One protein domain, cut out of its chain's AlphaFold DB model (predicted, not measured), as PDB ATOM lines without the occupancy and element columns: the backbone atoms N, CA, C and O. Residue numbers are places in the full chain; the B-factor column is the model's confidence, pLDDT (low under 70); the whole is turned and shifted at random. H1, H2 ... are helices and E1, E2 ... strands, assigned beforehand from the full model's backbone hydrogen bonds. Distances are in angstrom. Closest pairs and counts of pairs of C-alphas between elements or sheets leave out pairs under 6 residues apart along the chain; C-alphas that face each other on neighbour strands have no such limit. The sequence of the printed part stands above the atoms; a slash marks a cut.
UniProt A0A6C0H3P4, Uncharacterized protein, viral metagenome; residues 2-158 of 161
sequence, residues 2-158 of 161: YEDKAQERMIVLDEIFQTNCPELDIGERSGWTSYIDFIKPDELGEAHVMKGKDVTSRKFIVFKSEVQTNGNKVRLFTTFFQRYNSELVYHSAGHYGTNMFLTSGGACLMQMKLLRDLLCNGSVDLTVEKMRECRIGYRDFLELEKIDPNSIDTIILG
ATOM      1  N   TYR A   2     171.527 205.922 286.003       62.06
ATOM      2  CA  TYR A   2     171.491 207.310 286.527       62.06
ATOM      3  C   TYR A   2     171.383 207.369 288.058       62.06
ATOM      4  O   TYR A   2     172.061 208.182 288.682       62.06
ATOM      5  N   GLU A   3     170.588 206.477 288.650       71.69
ATOM      6  CA  GLU A   3     170.438 206.356 290.107       71.69
ATOM      7  C   GLU A   3     171.773 206.029 290.791       71.69
ATOM      8  O   GLU A   3     172.135 206.689 291.762       71.69
ATOM      9  N   ASP A   4     172.571 205.134 290.199       81.06
ATOM     10  CA  ASP A   4     173.876 204.727 290.741       81.06
ATOM     11  C   ASP A   4     174.841 205.914 290.891       81.06
ATOM     12  O   ASP A   4     175.494 206.069 291.919       81.06
ATOM     13  N   LYS A   5     174.891 206.815 289.897       86.19
ATOM     14  CA  LYS A   5     175.769 207.998 289.944       86.19
ATOM     15  C   LYS A   5     175.302 209.038 290.961       86.19
ATOM     16  O   LYS A   5     176.134 209.746 291.526       86.19
ATOM     17  N   ALA A   6     173.993 209.181 291.165       89.38
ATOM     18  CA  ALA A   6     173.455 210.096 292.168       89.38
ATOM     19  C   ALA A   6     173.744 209.582 293.583       89.38
ATOM     20  O   ALA A   6     174.224 210.341 294.423       89.38
ATOM     21  N   GLN A   7     173.536 208.284 293.810       92.25
ATOM     22  CA  GLN A   7     173.858 207.633 295.074       92.25
ATOM     23  C   GLN A   7     175.357 207.709 295.380       92.25
ATOM     24  O   GLN A   7     175.742 208.089 296.482       92.25
ATOM     25  N   GLU A   8     176.209 207.437 294.392       94.88
ATOM     26  CA  GLU A   8     177.659 207.547 294.550       94.88
ATOM     27  C   GLU A   8     178.093 208.975 294.907       94.88
ATOM     28  O   GLU A   8     178.901 209.166 295.814       94.88
ATOM     29  N   ARG A   9     177.514 210.000 294.263       94.31
ATOM     30  CA  ARG A   9     177.760 211.402 294.643       94.31
ATOM     31  C   ARG A   9     177.372 211.675 296.089       94.31
ATOM     32  O   ARG A   9     178.121 212.353 296.782       94.31
ATOM     33  N   MET A  10     176.222 211.176 296.540       94.38
ATOM     34  CA  MET A  10     175.776 211.375 297.921       94.38
ATOM     35  C   MET A  10     176.741 210.748 298.927       94.38
ATOM     36  O   MET A  10     177.069 211.405 299.907       94.38
ATOM     37  N   ILE A  11     177.227 209.533 298.657       96.12
ATOM     38  CA  ILE A  11     178.208 208.850 299.510       96.12
ATOM     39  C   ILE A  11     179.495 209.676 299.601       96.12
ATOM     40  O   ILE A  11     179.929 210.018 300.695       96.12
ATOM     41  N   VAL A  12     180.061 210.082 298.460       97.38
ATOM     42  CA  VAL A  12     181.311 210.864 298.439       97.38
ATOM     43  C   VAL A  12     181.139 212.222 299.132       97.38
ATOM     44  O   VAL A  12     182.033 212.676 299.841       97.38
ATOM     45  N   LEU A  13     179.994 212.888 298.954       96.69
ATOM     46  CA  LEU A  13     179.706 214.150 299.641       96.69
ATOM     47  C   LEU A  13     179.565 213.962 301.153       96.69
ATOM     48  O   LEU A  13     180.053 214.797 301.913       96.69
ATOM     49  N   ASP A  14     178.908 212.891 301.594       96.44
ATOM     50  CA  ASP A  14     178.785 212.573 303.015       96.44
ATOM     51  C   ASP A  14     180.167 212.343 303.641       96.44
ATOM     52  O   ASP A  14     180.488 212.980 304.641       96.44
ATOM     53  N   GLU A  15     181.036 211.572 302.981       97.69
ATOM     54  CA  GLU A  15     182.433 211.373 303.394       97.69
ATOM     55  C   GLU A  15     183.195 212.705 303.521       97.69
ATOM     56  O   GLU A  15     183.831 212.960 304.546       97.69
ATOM     57  N   ILE A  16     183.078 213.605 302.533       98.06
ATOM     58  CA  ILE A  16     183.708 214.937 302.582       98.06
ATOM     59  C   ILE A  16     183.253 215.708 303.827       98.06
ATOM     60  O   ILE A  16     184.090 216.218 304.573       98.06
ATOM     61  N   PHE A  17     181.946 215.798 304.088       97.19
ATOM     62  CA  PHE A  17     181.425 216.605 305.201       97.19
ATOM     63  C   PHE A  17     181.519 215.917 306.572       97.19
ATOM     64  O   PHE A  17     181.441 216.591 307.607       97.19
ATOM     65  N   GLN A  18     181.743 214.604 306.604       96.88
ATOM     66  CA  GLN A  18     182.082 213.857 307.814       96.88
ATOM     67  C   GLN A  18     183.568 213.941 308.179       96.88
ATOM     68  O   GLN A  18     183.908 213.606 309.312       96.88
ATOM     69  N   THR A  19     184.427 214.473 307.297       96.94
ATOM     70  CA  THR A  19     185.848 214.736 307.588       96.94
ATOM     71  C   THR A  19     186.014 215.378 308.965       96.94
ATOM     72  O   THR A  19     185.366 216.387 309.282       96.94
ATOM     73  N   ASN A  20     186.874 214.783 309.791       97.19
ATOM     74  CA  ASN A  20     187.162 215.266 311.135       97.19
ATOM     75  C   ASN A  20     188.021 216.536 311.060       97.19
ATOM     76  O   ASN A  20     189.241 216.467 310.929       97.19
ATOM     77  N   CYS A  21     187.370 217.694 311.103       97.94
ATOM     78  CA  CYS A  21     188.004 219.005 311.074       97.94
ATOM     79  C   CYS A  21     187.184 220.007 311.904       97.94
ATOM     80  O   CYS A  21     185.987 219.772 312.116       97.94
ATOM     81  N   PRO A  22     187.805 221.102 312.380       98.50
ATOM     82  CA  PRO A  22     187.106 222.136 313.134       98.50
ATOM     83  C   PRO A  22     185.957 222.780 312.350       98.50
ATOM     84  O   PRO A  22     185.962 222.818 311.115       98.50
ATOM     85  N   GLU A  23     184.992 223.330 313.084       98.38
ATOM     86  CA  GLU A  23     183.909 224.117 312.499       98.38
ATOM     87  C   GLU A  23     184.306 225.592 312.375       98.38
ATOM     88  O   GLU A  23     184.816 226.185 313.326       98.38
ATOM     89  N   LEU A  24     184.079 226.182 311.200       98.31
ATOM     90  CA  LEU A  24     184.232 227.609 310.948       98.31
ATOM     91  C   LEU A  24     182.859 228.276 311.004       98.31
ATOM     92  O   LEU A  24     182.019 228.066 310.124       98.31
ATOM     93  N   ASP A  25     182.662 229.112 312.017       97.75
ATOM     94  CA  ASP A  25     181.502 229.988 312.109       97.75
ATOM     95  C   ASP A  25     181.749 231.264 311.293       97.75
ATOM     96  O   ASP A  25     182.628 232.072 311.597       97.75
ATOM     97  N   ILE A  26     180.972 231.439 310.223       97.25
ATOM     98  CA  ILE A  26     181.034 232.635 309.379       97.25
ATOM     99  C   ILE A  26     180.020 233.713 309.787       97.25
ATOM    100  O   ILE A  26     180.002 234.780 309.162       97.25
ATOM    101  N   GLY A  27     179.231 233.473 310.838       96.44
ATOM    102  CA  GLY A  27     178.185 234.358 311.333       96.44
ATOM    103  C   GLY A  27     177.118 234.634 310.275       96.44
ATOM    104  O   GLY A  27     176.722 233.757 309.510       96.44
ATOM    105  N   GLU A  28     176.686 235.891 310.188       95.69
ATOM    106  CA  GLU A  28     175.667 236.333 309.225       95.69
ATOM    107  C   GLU A  28     176.236 236.697 307.837       95.69
ATOM    108  O   GLU A  28     175.532 237.245 306.983       95.69
ATOM    109  N   ARG A  29     177.525 236.425 307.586       95.00
ATOM    110  CA  ARG A  29     178.173 236.815 306.328       95.00
ATOM    111  C   ARG A  29     177.617 236.023 305.148       95.00
ATOM    112  O   ARG A  29     177.450 234.806 305.198       95.00
ATOM    113  N   SER A  30     177.396 236.728 304.042       92.75
ATOM    114  CA  SER A  30     176.979 236.149 302.767       92.75
ATOM    115  C   SER A  30     177.633 236.893 301.604       92.75
ATOM    116  O   SER A  30     177.807 238.112 301.647       92.75
ATOM    117  N   GLY A  31     178.030 236.158 300.563       88.06
ATOM    118  CA  GLY A  31     178.538 236.760 299.334       88.06
ATOM    119  C   GLY A  31     177.387 237.294 298.487       88.06
ATOM    120  O   GLY A  31     176.304 236.704 298.448       88.06
ATOM    121  N   TRP A  32     177.628 238.385 297.756       84.19
ATOM    122  CA  TRP A  32     176.597 239.069 296.965       84.19
ATOM    123  C   TRP A  32     175.931 238.148 295.927       84.19
ATOM    124  O   TRP A  32     174.723 238.195 295.711       84.19
ATOM    125  N   THR A  33     176.698 237.242 295.326       86.75
ATOM    126  CA  THR A  33     176.213 236.287 294.318       86.75
ATOM    127  C   THR A  33     175.819 234.934 294.923       86.75
ATOM    128  O   THR A  33     175.774 233.923 294.213       86.75
ATOM    129  N   SER A  34     175.593 234.871 296.240       86.12
ATOM    130  CA  SER A  34     175.438 233.633 297.025       86.12
ATOM    131  C   SER A  34     176.655 232.696 296.971       86.12
ATOM    132  O   SER A  34     176.543 231.526 297.347       86.12
ATOM    133  N   TYR A  35     177.794 233.160 296.452       92.19
ATOM    134  CA  TYR A  35     179.076 232.464 296.554       92.19
ATOM    135  C   TYR A  35     179.652 232.636 297.967       92.19
ATOM    136  O   TYR A  35     179.345 233.607 298.657       92.19
ATOM    137  N   ILE A  36     180.462 231.669 298.399       94.62
ATOM    138  CA  ILE A  36     181.211 231.732 299.660       94.62
ATOM    139  C   ILE A  36     182.691 231.946 299.314       94.62
ATOM    140  O   ILE A  36     183.526 231.054 299.439       94.62
ATOM    141  N   ASP A  37     182.997 233.125 298.783       94.44
ATOM    142  CA  ASP A  37     184.323 233.531 298.296       94.44
ATOM    143  C   ASP A  37     185.035 234.534 299.218       94.44
ATOM    144  O   ASP A  37     186.205 234.836 299.006       94.44
ATOM    145  N   PHE A  38     184.357 235.017 300.257       95.19
ATOM    146  CA  PHE A  38     184.849 236.056 301.164       95.19
ATOM    147  C   PHE A  38     185.695 235.542 302.337       95.19
ATOM    148  O   PHE A  38     186.297 236.361 303.030       95.19
ATOM    149  N   ILE A  39     185.720 234.224 302.579       96.56
ATOM    150  CA  ILE A  39     186.528 233.622 303.651       96.56
ATOM    151  C   ILE A  39     188.004 233.856 303.333       96.56
ATOM    152  O   ILE A  39     188.435 233.674 302.192       96.56
ATOM    153  N   LYS A  40     188.776 234.256 304.339       96.44
ATOM    154  CA  LYS A  40     190.212 234.495 304.235       96.44
ATOM    155  C   LYS A  40     191.030 233.341 304.835       96.44
ATOM    156  O   LYS A  40     190.559 232.665 305.748       96.44
ATOM    157  N   PRO A  41     192.275 233.116 304.375       96.75
ATOM    158  CA  PRO A  41     193.125 232.051 304.912       96.75
ATOM    159  C   PRO A  41     193.475 232.171 306.405       96.75
ATOM    160  O   PRO A  41     193.670 231.149 307.064       96.75
ATOM    161  N   ASP A  42     193.580 233.389 306.936       96.44
ATOM    162  CA  ASP A  42     193.870 233.673 308.350       96.44
ATOM    163  C   ASP A  42     192.706 233.297 309.276       96.44
ATOM    164  O   ASP A  42     192.936 232.919 310.422       96.44
ATOM    165  N   GLU A  43     191.471 233.285 308.768       97.44
ATOM    166  CA  GLU A  43     190.288 232.841 309.518       97.44
ATOM    167  C   GLU A  43     190.318 231.349 309.871       97.44
ATOM    168  O   GLU A  43     189.608 230.925 310.779       97.44
ATOM    169  N   LEU A  44     191.152 230.550 309.193       97.31
ATOM    170  CA  LEU A  44     191.360 229.146 309.553       97.31
ATOM    171  C   LEU A  44     192.354 228.977 310.716       97.31
ATOM    172  O   LEU A  44     192.506 227.870 311.232       97.31
ATOM    173  N   GLY A  45     193.066 230.038 311.115       95.25
ATOM    174  CA  GLY A  45     194.158 229.957 312.085       95.25
ATOM    175  C   GLY A  45     195.191 228.896 311.690       95.25
ATOM    176  O   GLY A  45     195.578 228.796 310.520       95.25
ATOM    177  N   GLU A  46     195.570 228.064 312.661       95.00
ATOM    178  CA  GLU A  46     196.487 226.928 312.482       95.00
ATOM    179  C   GLU A  46     195.868 225.763 311.692       95.00
ATOM    180  O   GLU A  46     196.575 224.866 311.238       95.00
ATOM    181  N   ALA A  47     194.544 225.744 311.499       97.25
ATOM    182  CA  ALA A  47     193.906 224.684 310.734       97.25
ATOM    183  C   ALA A  47     194.198 224.826 309.230       97.25
ATOM    184  O   ALA A  47     194.287 225.920 308.654       97.25
ATOM    185  N   HIS A  48     194.305 223.676 308.568       97.00
ATOM    186  CA  HIS A  48     194.408 223.587 307.110       97.00
ATOM    187  C   HIS A  48     193.063 223.355 306.435       97.00
ATOM    188  O   HIS A  48     192.915 223.642 305.253       97.00
ATOM    189  N   VAL A  49     192.082 222.858 307.180       98.38
ATOM    190  CA  VAL A  49     190.732 222.596 306.702       98.38
ATOM    191  C   VAL A  49     189.743 222.876 307.821       98.38
ATOM    192  O   VAL A  49     189.983 222.512 308.973       98.38
ATOM    193  N   MET A  50     188.637 223.518 307.478       98.69
ATOM    194  CA  MET A  50     187.493 223.704 308.361       98.69
ATOM    195  C   MET A  50     186.205 223.522 307.568       98.69
ATOM    196  O   MET A  50     186.168 223.750 306.357       98.69
ATOM    197  N   LYS A  51     185.129 223.135 308.246       98.50
ATOM    198  CA  LYS A  51     183.798 222.989 307.644       98.50
ATOM    199  C   LYS A  51     182.783 223.880 308.333       98.50
ATOM    200  O   LYS A  51     183.002 224.313 309.452       98.50
ATOM    201  N   GLY A  52     181.656 224.141 307.695       97.88
ATOM    202  CA  GLY A  52     180.615 224.942 308.322       97.88
ATOM    203  C   GLY A  52     179.319 224.956 307.539       97.88
ATOM    204  O   GLY A  52     179.123 224.206 306.573       97.88
ATOM    205  N   LYS A  53     178.419 225.824 307.991       97.38
ATOM    206  CA  LYS A  53     177.166 226.145 307.318       97.38
ATOM    207  C   LYS A  53     177.043 227.648 307.178       97.38
ATOM    208  O   LYS A  53     177.452 228.384 308.070       97.38
ATOM    209  N   ASP A  54     176.487 228.090 306.063       95.69
ATOM    210  CA  ASP A  54     176.155 229.498 305.889       95.69
ATOM    211  C   ASP A  54     174.785 229.856 306.479       95.69
ATOM    212  O   ASP A  54     174.053 229.002 306.986       95.69
ATOM    213  N   VAL A  55     174.409 231.129 306.353       94.25
ATOM    214  CA  VAL A  55     173.120 231.673 306.816       94.25
ATOM    215  C   VAL A  55     171.893 230.988 306.210       94.25
ATOM    216  O   VAL A  55     170.796 231.076 306.754       94.25
ATOM    217  N   THR A  56     172.058 230.284 305.089       93.31
ATOM    218  CA  THR A  56     170.999 229.512 304.428       93.31
ATOM    219  C   THR A  56     171.079 228.016 304.730       93.31
ATOM    220  O   THR A  56     170.360 227.233 304.117       93.31
ATOM    221  N   SER A  57     171.920 227.612 305.689       94.31
ATOM    222  CA  SER A  57     172.202 226.221 306.062       94.31
ATOM    223  C   SER A  57     172.893 225.380 304.980       94.31
ATOM    224  O   SER A  57     172.934 224.150 305.101       94.31
ATOM    225  N   ARG A  58     173.487 226.008 303.957       95.38
ATOM    226  CA  ARG A  58     174.289 225.308 302.942       95.38
ATOM    227  C   ARG A  58     175.611 224.887 303.558       95.38
ATOM    228  O   ARG A  58     176.296 225.701 304.176       95.38
ATOM    229  N   LYS A  59     175.981 223.619 303.378       96.44
ATOM    230  CA  LYS A  59     177.263 223.094 303.863       96.44
ATOM    231  C   LYS A  59     178.415 223.640 303.023       96.44
ATOM    232  O   LYS A  59     178.310 223.717 301.794       96.44
ATOM    233  N   PHE A  60     179.532 223.932 303.675       97.62
ATOM    234  CA  PHE A  60     180.791 224.239 303.010       97.62
ATOM    235  C   PHE A  60     181.977 223.604 303.734       97.62
ATOM    236  O   PHE A  60     181.908 223.281 304.920       97.62
ATOM    237  N   ILE A  61     183.060 223.416 302.993       98.38
ATOM    238  CA  ILE A  61     184.381 223.075 303.502       98.38
ATOM    239  C   ILE A  61     185.381 224.031 302.862       98.38
ATOM    240  O   ILE A  61     185.338 224.269 301.656       98.38
ATOM    241  N   VAL A  62     186.244 224.625 303.672       98.19
ATOM    242  CA  VAL A  62     187.289 225.548 303.233       98.19
ATOM    243  C   VAL A  62     188.637 224.963 303.606       98.19
ATOM    244  O   VAL A  62     188.804 224.442 304.709       98.19
ATOM    245  N   PHE A  63     189.590 225.003 302.682       98.12
ATOM    246  CA  PHE A  63     190.893 224.395 302.901       98.12
ATOM    247  C   PHE A  63     192.030 225.145 302.209       98.12
ATOM    248  O   PHE A  63     191.874 225.739 301.138       98.12
ATOM    249  N   LYS A  64     193.192 225.080 302.858       97.44
ATOM    250  CA  LYS A  64     194.511 225.426 302.335       97.44
ATOM    251  C   LYS A  64     195.092 224.170 301.698       97.44
ATOM    252  O   LYS A  64     195.056 223.100 302.304       97.44
ATOM    253  N   SER A  65     195.657 224.289 300.511       96.81
ATOM    254  CA  SER A  65     196.480 223.228 299.932       96.81
ATOM    255  C   SER A  65     197.660 223.818 299.182       96.81
ATOM    256  O   SER A  65     197.676 225.003 298.846       96.81
ATOM    257  N   GLU A  66     198.668 223.000 298.933       95.38
ATOM    258  CA  GLU A  66     199.784 223.339 298.064       95.38
ATOM    259  C   GLU A  66     199.930 222.303 296.959       95.38
ATOM    260  O   GLU A  66     199.626 221.127 297.140       95.38
ATOM    261  N   VAL A  67     200.393 222.750 295.801       94.00
ATOM    262  CA  VAL A  67     200.773 221.875 294.697       94.00
ATOM    263  C   VAL A  67     202.275 221.898 294.577       94.00
ATOM    264  O   VAL A  67     202.861 222.978 294.474       94.00
ATOM    265  N   GLN A  68     202.878 220.720 294.542       93.88
ATOM    266  CA  GLN A  68     204.290 220.552 294.251       93.88
ATOM    267  C   GLN A  68     204.479 220.084 292.806       93.88
ATOM    268  O   GLN A  68     203.950 219.047 292.409       93.88
ATOM    269  N   THR A  69     205.257 220.850 292.038       89.00
ATOM    270  CA  THR A  69     205.596 220.579 290.634       89.00
ATOM    271  C   THR A  69     207.084 220.806 290.422       89.00
ATOM    272  O   THR A  69     207.535 221.954 290.423       89.00
ATOM    273  N   ASN A  70     207.863 219.748 290.182       85.81
ATOM    274  CA  ASN A  70     209.299 219.857 289.870       85.81
ATOM    275  C   ASN A  70     210.070 220.779 290.844       85.81
ATOM    276  O   ASN A  70     210.888 221.595 290.426       85.81
ATOM    277  N   GLY A  71     209.757 220.699 292.142       80.88
ATOM    278  CA  GLY A  71     210.362 221.528 293.193       80.88
ATOM    279  C   GLY A  71     209.739 222.917 293.393       80.88
ATOM    280  O   GLY A  71     210.052 223.575 294.382       80.88
ATOM    281  N   ASN A  72     208.829 223.358 292.520       87.31
ATOM    282  CA  ASN A  72     208.038 224.571 292.730       87.31
ATOM    283  C   ASN A  72     206.805 224.276 293.581       87.31
ATOM    284  O   ASN A  72     206.222 223.197 293.474       87.31
ATOM    285  N   LYS A  73     206.385 225.264 294.377       91.00
ATOM    286  CA  LYS A  73     205.180 225.191 295.207       91.00
ATOM    287  C   LYS A  73     204.185 226.272 294.812       91.00
ATOM    288  O   LYS A  73     204.551 227.443 294.709       91.00
ATOM    289  N   VAL A  74     202.923 225.893 294.646       90.88
ATOM    290  CA  VAL A  74     201.812 226.826 294.418       90.88
ATOM    291  C   VAL A  74     200.806 226.675 295.545       90.88
ATOM    292  O   VAL A  74     200.253 225.597 295.737       90.88
ATOM    293  N   ARG A  75     200.557 227.757 296.287       93.81
ATOM    294  CA  ARG A  75     199.533 227.783 297.336       93.81
ATOM    295  C   ARG A  75     198.151 227.975 296.721       93.81
ATOM    296  O   ARG A  75     197.933 228.888 295.926       93.81
ATOM    297  N   LEU A  76     197.227 227.124 297.135       94.62
ATOM    298  CA  LEU A  76     195.817 227.154 296.791       94.62
ATOM    299  C   LEU A  76     194.991 227.417 298.048       94.62
ATOM    300  O   LEU A  76     195.353 227.009 299.156       94.62
ATOM    301  N   PHE A  77     193.855 228.068 297.856       96.31
ATOM    302  CA  PHE A  77     192.850 228.246 298.891       96.31
ATOM    303  C   PHE A  77     191.485 228.101 298.245       96.31
ATOM    304  O   PHE A  77     191.228 228.677 297.190       96.31
ATOM    305  N   THR A  78     190.634 227.244 298.796       97.00
ATOM    306  CA  THR A  78     189.378 226.883 298.137       97.00
ATOM    307  C   THR A  78     188.287 226.652 299.158       97.00
ATOM    308  O   THR A  78     188.450 225.882 300.100       97.00
ATOM    309  N   THR A  79     187.140 227.268 298.909       97.44
ATOM    310  CA  THR A  79     185.863 226.947 299.532       97.44
ATOM    311  C   THR A  79     185.069 226.057 298.585       97.44
ATOM    312  O   THR A  79     184.692 226.477 297.492       97.44
ATOM    313  N   PHE A  80     184.792 224.825 298.996       97.69
ATOM    314  CA  PHE A  80     183.882 223.909 298.319       97.69
ATOM    315  C   PHE A  80     182.539 223.893 299.051       97.69
ATOM    316  O   PHE A  80     182.483 223.602 300.243       97.69
ATOM    317  N   PHE A  81     181.447 224.229 298.368       96.69
ATOM    318  CA  PHE A  81     180.164 224.478 299.025       96.69
ATOM    319  C   PHE A  81     178.967 224.045 298.190       96.69
ATOM    320  O   PHE A  81     179.021 224.007 296.959       96.69
ATOM    321  N   GLN A  82     177.869 223.740 298.875       95.81
ATOM    322  CA  GLN A  82     176.582 223.477 298.244       95.81
ATOM    323  C   GLN A  82     176.011 224.784 297.681       95.81
ATOM    324  O   GLN A  82     175.871 225.767 298.405       95.81
ATOM    325  N   ARG A  83     175.651 224.815 296.394       93.00
ATOM    326  CA  ARG A  83     175.128 226.025 295.745       93.00
ATOM    327  C   ARG A  83     173.670 226.293 296.109       93.00
ATOM    328  O   ARG A  83     173.335 227.435 296.424       93.00
ATOM    329  N   TYR A  84     172.836 225.254 296.092       90.69
ATOM    330  CA  TYR A  84     171.398 225.323 296.362       90.69
ATOM    331  C   TYR A  84     170.990 224.236 297.363       90.69
ATOM    332  O   TYR A  84     171.444 223.101 297.251       90.69
ATOM    333  N   ASN A  85     170.105 224.560 298.311       81.44
ATOM    334  CA  ASN A  85     169.708 223.650 299.397       81.44
ATOM    335  C   ASN A  85     169.052 222.343 298.926       81.44
ATOM    336  O   ASN A  85     169.183 221.318 299.591       81.44
ATOM    337  N   SER A  86     168.357 222.367 297.791       73.94
ATOM    338  CA  SER A  86     167.605 221.226 297.254       73.94
ATOM    339  C   SER A  86     168.366 220.414 296.207       73.94
ATOM    340  O   SER A  86     167.812 219.458 295.670       73.94
ATOM    341  N   GLU A  87     169.606 220.786 295.877       73.94
ATOM    342  CA  GLU A  87     170.322 220.205 294.742       73.94
ATOM    343  C   GLU A  87     171.685 219.636 295.140       73.94
ATOM    344  O   GLU A  87     172.390 220.170 295.999       73.94
ATOM    345  N   LEU A  88     172.101 218.579 294.434       84.31
ATOM    346  CA  LEU A  88     173.455 218.014 294.493       84.31
ATOM    347  C   LEU A  88     174.454 218.840 293.660       84.31
ATOM    348  O   LEU A  88     175.354 218.290 293.024       84.31
ATOM    349  N   VAL A  89     174.272 220.162 293.628       92.62
ATOM    350  CA  VAL A  89     175.114 221.096 292.880       92.62
ATOM    351  C   VAL A  89     176.075 221.757 293.854       92.62
ATOM    352  O   VAL A  89     175.672 222.525 294.728       92.62
ATOM    353  N   TYR A  90     177.357 221.447 293.692       95.94
ATOM    354  CA  TYR A  90     178.444 221.969 294.514       95.94
ATOM    355  C   TYR A  90     179.398 222.792 293.667       95.94
ATOM    356  O   TYR A  90     179.595 222.494 292.494       95.94
ATOM    357  N   HIS A  91     179.975 223.832 294.249       95.62
ATOM    358  CA  HIS A  91     180.893 224.737 293.572       95.62
ATOM    359  C   HIS A  91     182.166 224.916 294.390       95.62
ATOM    360  O   HIS A  91     182.174 224.732 295.605       95.62
ATOM    361  N   SER A  92     183.230 225.296 293.696       94.38
ATOM    362  CA  SER A  92     184.454 225.847 294.263       94.38
ATOM    363  C   SER A  92     184.432 227.365 294.123       94.38
ATOM    364  O   SER A  92     183.987 227.906 293.108       94.38
ATOM    365  N   ALA A  93     184.910 228.053 295.146       92.56
ATOM    366  CA  ALA A  93     185.055 229.495 295.162       92.56
ATOM    367  C   ALA A  93     186.201 229.903 296.079       92.56
ATOM    368  O   ALA A  93     186.592 229.156 296.969       92.56
ATOM    369  N   GLY A  94     186.693 231.114 295.880       86.81
ATOM    370  CA  GLY A  94     187.764 231.677 296.681       86.81
ATOM    371  C   GLY A  94     188.228 232.969 296.044       86.81
ATOM    372  O   GLY A  94     188.448 233.013 294.832       86.81
ATOM    373  N   HIS A  95     188.324 234.020 296.852       85.44
ATOM    374  CA  HIS A  95     188.865 235.308 296.425       85.44
ATOM    375  C   HIS A  95     190.381 235.413 296.659       85.44
ATOM    376  O   HIS A  95     191.053 236.241 296.050       85.44
ATOM    377  N   TYR A  96     190.935 234.564 297.530       83.44
ATOM    378  CA  TYR A  96     192.337 234.616 297.936       83.44
ATOM    379  C   TYR A  96     193.149 233.541 297.226       83.44
ATOM    380  O   TYR A  96     193.176 232.391 297.645       83.44
ATOM    381  N   GLY A  97     193.847 233.935 296.166       81.38
ATOM    382  CA  GLY A  97     194.706 233.036 295.403       81.38
ATOM    383  C   GLY A  97     193.930 232.147 294.435       81.38
ATOM    384  O   GLY A  97     192.878 232.520 293.918       81.38
ATOM    385  N   THR A  98     194.500 230.982 294.148       87.88
ATOM    386  CA  THR A  98     194.013 230.096 293.093       87.88
ATOM    387  C   THR A  98     193.153 228.978 293.671       87.88
ATOM    388  O   THR A  98     193.559 228.287 294.606       87.88
ATOM    389  N   ASN A  99     191.973 228.776 293.084       91.12
ATOM    390  CA  ASN A  99     191.094 227.669 293.441       91.12
ATOM    391  C   ASN A  99     191.622 226.344 292.879       91.12
ATOM    392  O   ASN A  99     192.132 226.287 291.760       91.12
ATOM    393  N   MET A 100     191.431 225.253 293.620       92.38
ATOM    394  CA  MET A 100     191.833 223.914 293.184       92.38
ATOM    395  C   MET A 100     191.029 223.421 291.977       92.38
ATOM    396  O   MET A 100     191.579 222.764 291.098       92.38
ATOM    397  N   PHE A 101     189.739 223.757 291.909       91.62
ATOM    398  CA  PHE A 101     188.827 223.297 290.861       91.62
ATOM    399  C   PHE A 101     188.225 224.452 290.071       91.62
ATOM    400  O   PHE A 101     187.815 225.453 290.667       91.62
ATOM    401  N   LEU A 102     188.019 224.244 288.771       86.94
ATOM    402  CA  LEU A 102     187.015 224.966 287.998       86.94
ATOM    403  C   LEU A 102     185.683 224.221 288.027       86.94
ATOM    404  O   LEU A 102     185.568 223.075 287.592       86.94
ATOM    405  N   THR A 103     184.644 224.902 288.496       84.56
ATOM    406  CA  THR A 103     183.304 224.323 288.681       84.56
ATOM    407  C   THR A 103     182.237 225.072 287.885       84.56
ATOM    408  O   THR A 103     181.106 225.251 288.335       84.56
ATOM    409  N   SER A 104     182.567 225.504 286.661       83.50
ATOM    410  CA  SER A 104     181.547 226.015 285.736       83.50
ATOM    411  C   SER A 104     180.521 224.910 285.441       83.50
ATOM    412  O   SER A 104     180.879 223.837 284.948       83.50
ATOM    413  N   GLY A 105     179.258 225.154 285.805       85.44
ATOM    414  CA  GLY A 105     178.179 224.156 285.763       85.44
ATOM    415  C   GLY A 105     178.129 223.188 286.955       85.44
ATOM    416  O   GLY A 105     177.363 222.229 286.916       85.44
ATOM    417  N   GLY A 106     178.916 223.431 288.005       92.94
ATOM    418  CA  GLY A 106     178.987 222.604 289.207       92.94
ATOM    419  C   GLY A 106     180.094 221.548 289.169       92.94
ATOM    420  O   GLY A 106     180.671 221.233 288.127       92.94
ATOM    421  N   ALA A 107     180.408 221.012 290.345       95.06
ATOM    422  CA  ALA A 107     181.452 220.027 290.539       95.06
ATOM    423  C   ALA A 107     181.031 218.649 290.019       95.06
ATOM    424  O   ALA A 107     179.933 218.158 290.301       95.06
ATOM    425  N   CYS A 108     181.917 218.000 289.269       94.19
ATOM    426  CA  CYS A 108     181.703 216.637 288.807       94.19
ATOM    427  C   CYS A 108     182.087 215.616 289.893       94.19
ATOM    428  O   CYS A 108     182.783 215.922 290.861       94.19
ATOM    429  N   LEU A 109     181.664 214.361 289.713       94.69
ATOM    430  CA  LEU A 109     181.975 213.284 290.658       94.69
ATOM    431  C   LEU A 109     183.491 213.059 290.815       94.69
ATOM    432  O   LEU A 109     183.941 212.763 291.914       94.69
ATOM    433  N   MET A 110     184.281 213.231 289.751       95.88
ATOM    434  CA  MET A 110     185.741 213.064 289.824       95.88
ATOM    435  C   MET A 110     186.398 214.130 290.706       95.88
ATOM    436  O   MET A 110     187.266 213.800 291.507       95.88
ATOM    437  N   GLN A 111     185.918 215.377 290.650       96.38
ATOM    438  CA  GLN A 111     186.359 216.447 291.553       96.38
ATOM    439  C   GLN A 111     186.004 216.135 293.010       96.38
ATOM    440  O   GLN A 111     186.838 216.299 293.896       96.38
ATOM    441  N   MET A 112     184.790 215.633 293.259       97.31
ATOM    442  CA  MET A 112     184.368 215.222 294.603       97.31
ATOM    443  C   MET A 112     185.244 214.079 295.133       97.31
ATOM    444  O   MET A 112     185.728 214.154 296.256       97.31
ATOM    445  N   LYS A 113     185.514 213.055 294.313       97.44
ATOM    446  CA  LYS A 113     186.402 211.946 294.690       97.44
ATOM    447  C   LYS A 113     187.820 212.429 294.982       97.44
ATOM    448  O   LYS A 113     188.371 212.041 296.001       97.44
ATOM    449  N   LEU A 114     188.377 213.316 294.153       97.88
ATOM    450  CA  LEU A 114     189.696 213.900 294.404       97.88
ATOM    451  C   LEU A 114     189.736 214.654 295.739       97.88
ATOM    452  O   LEU A 114     190.683 214.487 296.499       97.88
ATOM    453  N   LEU A 115     188.719 215.475 296.027       98.31
ATOM    454  CA  LEU A 115     188.637 216.201 297.294       98.31
ATOM    455  C   LEU A 115     188.550 215.235 298.478       98.31
ATOM    456  O   LEU A 115     189.283 215.399 299.444       98.31
ATOM    457  N   ARG A 116     187.701 214.209 298.386       98.31
ATOM    458  CA  ARG A 116     187.588 213.148 299.394       98.31
ATOM    459  C   ARG A 116     188.937 212.470 299.632       98.31
ATOM    460  O   ARG A 116     189.376 212.383 300.772       98.31
ATOM    461  N   ASP A 117     189.634 212.081 298.568       98.31
ATOM    462  CA  ASP A 117     190.953 211.449 298.664       98.31
ATOM    463  C   ASP A 117     191.991 212.393 299.307       98.31
ATOM    464  O   ASP A 117     192.783 211.952 300.136       98.31
ATOM    465  N   LEU A 118     191.968 213.692 298.982       98.38
ATOM    466  CA  LEU A 118     192.858 214.694 299.582       98.38
ATOM    467  C   LEU A 118     192.599 214.877 301.078       98.38
ATOM    468  O   LEU A 118     193.542 214.927 301.862       98.38
ATOM    469  N   LEU A 119     191.331 214.962 301.474       98.19
ATOM    470  CA  LEU A 119     190.939 215.121 302.873       98.19
ATOM    471  C   LEU A 119     191.267 213.878 303.708       98.19
ATOM    472  O   LEU A 119     191.651 214.013 304.867       98.19
ATOM    473  N   CYS A 120     191.144 212.681 303.129       97.25
ATOM    474  CA  CYS A 120     191.449 211.427 303.817       97.25
ATOM    475  C   CYS A 120     192.953 211.151 303.921       97.25
ATOM    476  O   CYS A 120     193.421 210.698 304.962       97.25
ATOM    477  N   ASN A 121     193.703 211.399 302.846       97.94
ATOM    478  CA  ASN A 121     195.099 210.974 302.748       97.94
ATOM    479  C   ASN A 121     196.095 212.095 303.064       97.94
ATOM    480  O   ASN A 121     197.286 211.833 303.193       97.94
ATOM    481  N   GLY A 122     195.643 213.350 303.129       97.94
ATOM    482  CA  GLY A 122     196.502 214.524 303.287       97.94
ATOM    483  C   GLY A 122     197.281 214.902 302.023       97.94
ATOM    484  O   GLY A 122     197.757 216.026 301.921       97.94
ATOM    485  N   SER A 123     197.379 214.016 301.031       97.81
ATOM    486  CA  SER A 123     197.979 214.314 299.730       97.81
ATOM    487  C   SER A 123     197.427 213.426 298.621       97.81
ATOM    488  O   SER A 123     197.019 212.292 298.875       97.81
ATOM    489  N   VAL A 124     197.451 213.918 297.383       97.69
ATOM    490  CA  VAL A 124     197.047 213.167 296.190       97.69
ATOM    491  C   VAL A 124     197.940 213.517 295.008       97.69
ATOM    492  O   VAL A 124     198.081 214.688 294.655       97.69
ATOM    493  N   ASP A 125     198.448 212.485 294.339       96.94
ATOM    494  CA  ASP A 125     199.141 212.635 293.066       96.94
ATOM    495  C   ASP A 125     198.156 212.883 291.916       96.94
ATOM    496  O   ASP A 125     197.079 212.277 291.802       96.94
ATOM    497  N   LEU A 126     198.558 213.795 291.043       93.94
ATOM    498  CA  LEU A 126     197.866 214.225 289.849       93.94
ATOM    499  C   LEU A 126     198.701 213.864 288.628       93.94
ATOM    500  O   LEU A 126     199.706 214.506 288.332       93.94
ATOM    501  N   THR A 127     198.229 212.878 287.875       93.62
ATOM    502  CA  THR A 127     198.654 212.695 286.488       93.62
ATOM    503  C   THR A 127     198.002 213.761 285.606       93.62
ATOM    504  O   THR A 127     196.946 214.307 285.945       93.62
ATOM    505  N   VAL A 128     198.575 214.015 284.427       90.12
ATOM    506  CA  VAL A 128     197.984 214.927 283.430       90.12
ATOM    507  C   VAL A 128     196.547 214.528 283.061       90.12
ATOM    508  O   VAL A 128     195.687 215.390 282.879       90.12
ATOM    509  N   GLU A 129     196.250 213.229 282.995       91.00
ATOM    510  CA  GLU A 129     194.891 212.721 282.770       91.00
ATOM    511  C   GLU A 129     193.940 213.122 283.905       91.00
ATOM    512  O   GLU A 129     192.904 213.743 283.654       91.00
ATOM    513  N   LYS A 130     194.334 212.882 285.162       92.12
ATOM    514  CA  LYS A 130     193.525 213.236 286.336       92.12
ATOM    515  C   LYS A 130     193.281 214.742 286.424       92.12
ATOM    516  O   LYS A 130     192.184 215.163 286.795       92.12
ATOM    517  N   MET A 131     194.264 215.560 286.036       91.50
ATOM    518  CA  MET A 131     194.103 217.016 285.952       91.50
ATOM    519  C   MET A 131     193.011 217.426 284.959       91.50
ATOM    520  O   MET A 131     192.187 218.283 285.285       91.50
ATOM    521  N   ARG A 132     192.980 216.802 283.773       89.12
ATOM    522  CA  ARG A 132     191.961 217.064 282.742       89.12
ATOM    523  C   ARG A 132     190.571 216.669 283.227       89.12
ATOM    524  O   ARG A 132     189.641 217.468 283.142       89.12
ATOM    525  N   GLU A 133     190.431 215.467 283.778       91.38
ATOM    526  CA  GLU A 133     189.146 214.963 284.278       91.38
ATOM    527  C   GLU A 133     188.593 215.803 285.436       91.38
ATOM    528  O   GLU A 133     187.383 216.038 285.525       91.38
ATOM    529  N   CYS A 134     189.483 216.280 286.312       91.81
ATOM    530  CA  CYS A 134     189.124 217.074 287.482       91.81
ATOM    531  C   CYS A 134     189.068 218.585 287.219       91.81
ATOM    532  O   CYS A 134     188.727 219.324 288.141       91.81
ATOM    533  N   ARG A 135     189.373 219.066 286.003       90.25
ATOM    534  CA  ARG A 135     189.364 220.502 285.641       90.25
ATOM    535  C   ARG A 135     190.096 221.356 286.686       90.25
ATOM    536  O   ARG A 135     189.492 222.170 287.391       90.25
ATOM    537  N   ILE A 136     191.375 221.051 286.869       89.12
ATOM    538  CA  ILE A 136     192.208 221.619 287.927       89.12
ATOM    539  C   ILE A 136     192.561 223.087 287.640       89.12
ATOM    540  O   ILE A 136     193.274 223.389 286.687       89.12
ATOM    541  N   GLY A 137     192.133 223.975 288.542       81.00
ATOM    542  CA  GLY A 137     192.117 225.430 288.349       81.00
ATOM    543  C   GLY A 137     193.480 226.114 288.256       81.00
ATOM    544  O   GLY A 137     193.610 227.147 287.604       81.00
ATOM    545  N   TYR A 138     194.522 225.563 288.888       78.31
ATOM    546  CA  TYR A 138     195.833 226.229 288.935       78.31
ATOM    547  C   TYR A 138     196.683 226.048 287.680       78.31
ATOM    548  O   TYR A 138     197.674 226.760 287.511       78.31
ATOM    549  N   ARG A 139     196.292 225.127 286.793       72.44
ATOM    550  CA  ARG A 139     196.963 224.897 285.513       72.44
ATOM    551  C   ARG A 139     196.166 225.379 284.311       72.44
ATOM    552  O   ARG A 139     196.689 225.255 283.220       72.44
ATOM    553  N   ASP A 140     194.982 225.973 284.451       58.78
ATOM    554  CA  ASP A 140     194.191 226.392 283.277       58.78
ATOM    555  C   ASP A 140     194.827 227.527 282.451       58.78
ATOM    556  O   ASP A 140     194.434 227.760 281.310       58.78
ATOM    557  N   PHE A 141     195.859 228.200 282.972       51.94
ATOM    558  CA  PHE A 141     196.709 229.108 282.187       51.94
ATOM    559  C   PHE A 141     197.846 228.395 281.438       51.94
ATOM    560  O   PHE A 141     198.524 229.003 280.611       51.94
ATOM    561  N   LEU A 142     198.081 227.119 281.736       58.97
ATOM    562  CA  LEU A 142     199.041 226.261 281.063       58.97
ATOM    563  C   LEU A 142     198.263 225.376 280.093       58.97
ATOM    564  O   LEU A 142     197.373 224.625 280.481       58.97
ATOM    565  N   GLU A 143     198.617 225.430 278.816       68.75
ATOM    566  CA  GLU A 143     198.090 224.474 277.849       68.75
ATOM    567  C   GLU A 143     198.490 223.064 278.312       68.75
ATOM    568  O   GLU A 143     199.655 222.683 278.206       68.75
ATOM    569  N   LEU A 144     197.538 222.287 278.852       75.12
ATOM    570  CA  LEU A 144     197.783 220.925 279.356       75.12
ATOM    571  C   LEU A 144     198.356 219.988 278.275       75.12
ATOM    572  O   LEU A 144     198.829 218.897 278.580       75.12
ATOM    573  N   GLU A 145     198.279 220.388 277.008       76.00
ATOM    574  CA  GLU A 145     198.878 219.722 275.850       76.00
ATOM    575  C   GLU A 145     200.399 219.925 275.761       76.00
ATOM    576  O   GLU A 145     201.093 219.110 275.161       76.00
ATOM    577  N   LYS A 146     200.928 220.986 276.380       82.44
ATOM    578  CA  LYS A 146     202.363 221.305 276.443       82.44
ATOM    579  C   LYS A 146     203.065 220.691 277.655       82.44
ATOM    580  O   LYS A 146     204.283 220.796 277.772       82.44
ATOM    581  N   ILE A 147     202.310 220.096 278.574       84.50
ATOM    582  CA  ILE A 147     202.855 219.430 279.755       84.50
ATOM    583  C   ILE A 147     203.302 218.018 279.361       84.50
ATOM    584  O   ILE A 147     202.593 217.329 278.628       84.50
ATOM    585  N   ASP A 148     204.455 217.575 279.875       87.44
ATOM    586  CA  ASP A 148     204.886 216.180 279.748       87.44
ATOM    587  C   ASP A 148     203.767 215.247 280.256       87.44
ATOM    588  O   ASP A 148     203.378 215.360 281.425       87.44
ATOM    589  N   PRO A 149     203.233 214.332 279.424       87.44
ATOM    590  CA  PRO A 149     202.152 213.429 279.820       87.44
ATOM    591  C   PRO A 149     202.503 212.539 281.020       87.44
ATOM    592  O   PRO A 149     201.591 212.070 281.699       87.44
ATOM    593  N   ASN A 150     203.794 212.332 281.302       89.12
ATOM    594  CA  ASN A 150     204.276 211.568 282.453       89.12
ATOM    595  C   ASN A 150     204.556 212.436 283.684       89.12
ATOM    596  O   ASN A 150     204.988 211.914 284.711       89.12
ATOM    597  N   SER A 151     204.352 213.752 283.596       90.00
ATOM    598  CA  SER A 151     204.496 214.619 284.759       90.00
ATOM    599  C   SER A 151     203.463 214.270 285.824       90.00
ATOM    600  O   SER A 151     202.305 213.940 285.537       90.00
ATOM    601  N   ILE A 152     203.920 214.351 287.068       93.62
ATOM    602  CA  ILE A 152     203.104 214.156 288.253       93.62
ATOM    603  C   ILE A 152     203.259 215.408 289.096       93.62
ATOM    604  O   ILE A 152     204.378 215.803 289.428       93.62
ATOM    605  N   ASP A 153     202.127 216.010 289.434       94.31
ATOM    606  CA  ASP A 153     202.069 216.968 290.529       94.31
ATOM    607  C   ASP A 153     201.509 216.284 291.762       94.31
ATOM    608  O   ASP A 153     200.670 215.396 291.649       94.31
ATOM    609  N   THR A 154     201.885 216.760 292.941       96.31
ATOM    610  CA  THR A 154     201.280 216.297 294.192       96.31
ATOM    611  C   THR A 154     200.544 217.460 294.839       96.31
ATOM    612  O   THR A 154     201.148 218.493 295.129       96.31
ATOM    613  N   ILE A 155     199.237 217.304 295.065       95.94
ATOM    614  CA  ILE A 155     198.485 218.209 295.939       95.94
ATOM    615  C   ILE A 155     198.674 217.727 297.368       95.94
ATOM    616  O   ILE A 155     198.460 216.551 297.650       95.94
ATOM    617  N   ILE A 156     199.013 218.636 298.271       97.56
ATOM    618  CA  ILE A 156     199.159 218.386 299.702       97.56
ATOM    619  C   ILE A 156     198.179 219.290 300.446       97.56
ATOM    620  O   ILE A 156     198.017 220.465 300.111       97.56
ATOM    621  N   LEU A 157     197.486 218.735 301.433       97.50
ATOM    622  CA  LEU A 157     196.597 219.468 302.318       97.50
ATOM    623  C   LEU A 157     197.436 220.277 303.312       97.50
ATOM    624  O   LEU A 157     198.286 219.732 304.012       97.50
ATOM    625  N   GLY A 158     197.153 221.571 303.398       96.44
ATOM    626  CA  GLY A 158     197.922 222.525 304.184       96.44
ATOM    627  C   GLY A 158     198.939 223.312 303.369       96.44
ATOM    628  O   GLY A 158     199.228 223.016 302.212       96.44
TER     629      GLY A 158
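What this domain is: This is residues 2 to 158 of the 161 residues of an uncharacterized protein of viral metagenome (UniProt A0A6C0H3P4). A long antiparallel ribbon of two strands, E2 and E3, runs through the domain as the backbone of one strongly twisted sheet, with E1 and E6 one after the other along one side of E2, E4 beside E3, and E5 beyond E6. H3 packs on this sheet, mostly at E5 and E6; H1 runs side by side with H3 where its residues 9 to 16 meet it, grazes the sheet with residues 13 to 18 and points away from the body at Tyr 2, while short H4 meets residues 110 to 114 of H3, and small H2 grazes the sheet apart from both H3 and H4. The printed part has 157 residues, with four named helices and six named strands in the order H1 H2 E1 E2 E3 E4 H3 E5 H4 E6. The sheet is branched, its neighbour pairs are antiparallel, and the class is mixed, helices and strands. The whole is compact, with a radius of gyration of the C-alphas of 15.2 A and spans of 45 by 41 by 29 A.

Where its parts are: The two longest strands are E2, residues 59 to 69, 31.4 A from first to last C-alpha, and E3, residues 72 to 82, 32.0 A. C-alpha 59 is at (177.263, 223.094, 303.863) and C-alpha 69 at (205.596, 220.579, 290.634). The other strands are E1, residues 49 to 53, 14.0 A; E4, residues 90 to 93, 10.0 A; E5, residues 123 to 127, 13.4 A; and E6, residues 152 to 157, 16.4 A, which ends with C-alpha 157 at (196.597, 219.468, 302.318). The helices are H1, residues 2 to 18, 24.7 A, which begins with C-alpha 2 at (171.491, 207.310, 286.527); H2, residues 41 to 44, 5.8 A; H3, residues 109 to 121, 18.0 A; and H4, residues 128 to 134, 10.0 A.

How they stand to each other: E2 and E3 are a hairpin, antiparallel at 163 degrees, with N 65 and O 76 3.1 A apart and N 74 and O 67 2.9 A apart, within hydrogen-bond range. On one side of E2 lie E1, beside residues 59 to 63, and E6, beside residues 65 to 69; E3 lies on the other side. E1 and E2 are a hairpin, with N 50 and O 62 at 2.9 A. E2 and E6 are antiparallel at 137 degrees, with N 66 and O 156 at 2.9 A. E3 and E4 are a hairpin, with N 81 and O 91 at 2.9 A. E5 and E6 are antiparallel, with N 126 and O 153 at 2.7 A. E1, E4 and E5 are edge strands. E1 E2 E3 E4 form a meander, each strand the antiparallel neighbour of the one before. H3 is on the sheet; its closest C-alphas to E5 are those of Leu 118 and Val 124, 5.6 A apart. H1 touches H3 with residues 9 to 16 alone, the same way at a shallow tilt of 29 degrees; the closest C-alphas are those of Ile 16 and Arg 116, 5.3 A. H3 touches H4 with residues 110 to 114 alone, closest at the C-alphas of Gln 111 and Cys 134, 5.0 A; they are only just about perpendicular, at 71 degrees. H1 only grazes the sheet with residues 13 to 18, H2 with residues 41 to 44 and H4 with residues 128 to 134. H1 and H4 are apart. In H1, H3 and H4 every O i to N i+4 pair is within hydrogen-bond range; H2 is too short for such a pair, and its one O i to N i+3 pair is within range.

The domain as a whole: The two C-alphas farthest apart are those of Glu 28 and Asn 150, 46.4 A. The printed part has no cut. The links H1 to H2, with 22 residues, E4 to H3, with 15, and H4 to E6, with 17, are long. The mean pLDDT of the printed part is 91.6; residue 2 and residues 140 to 143 are under 70.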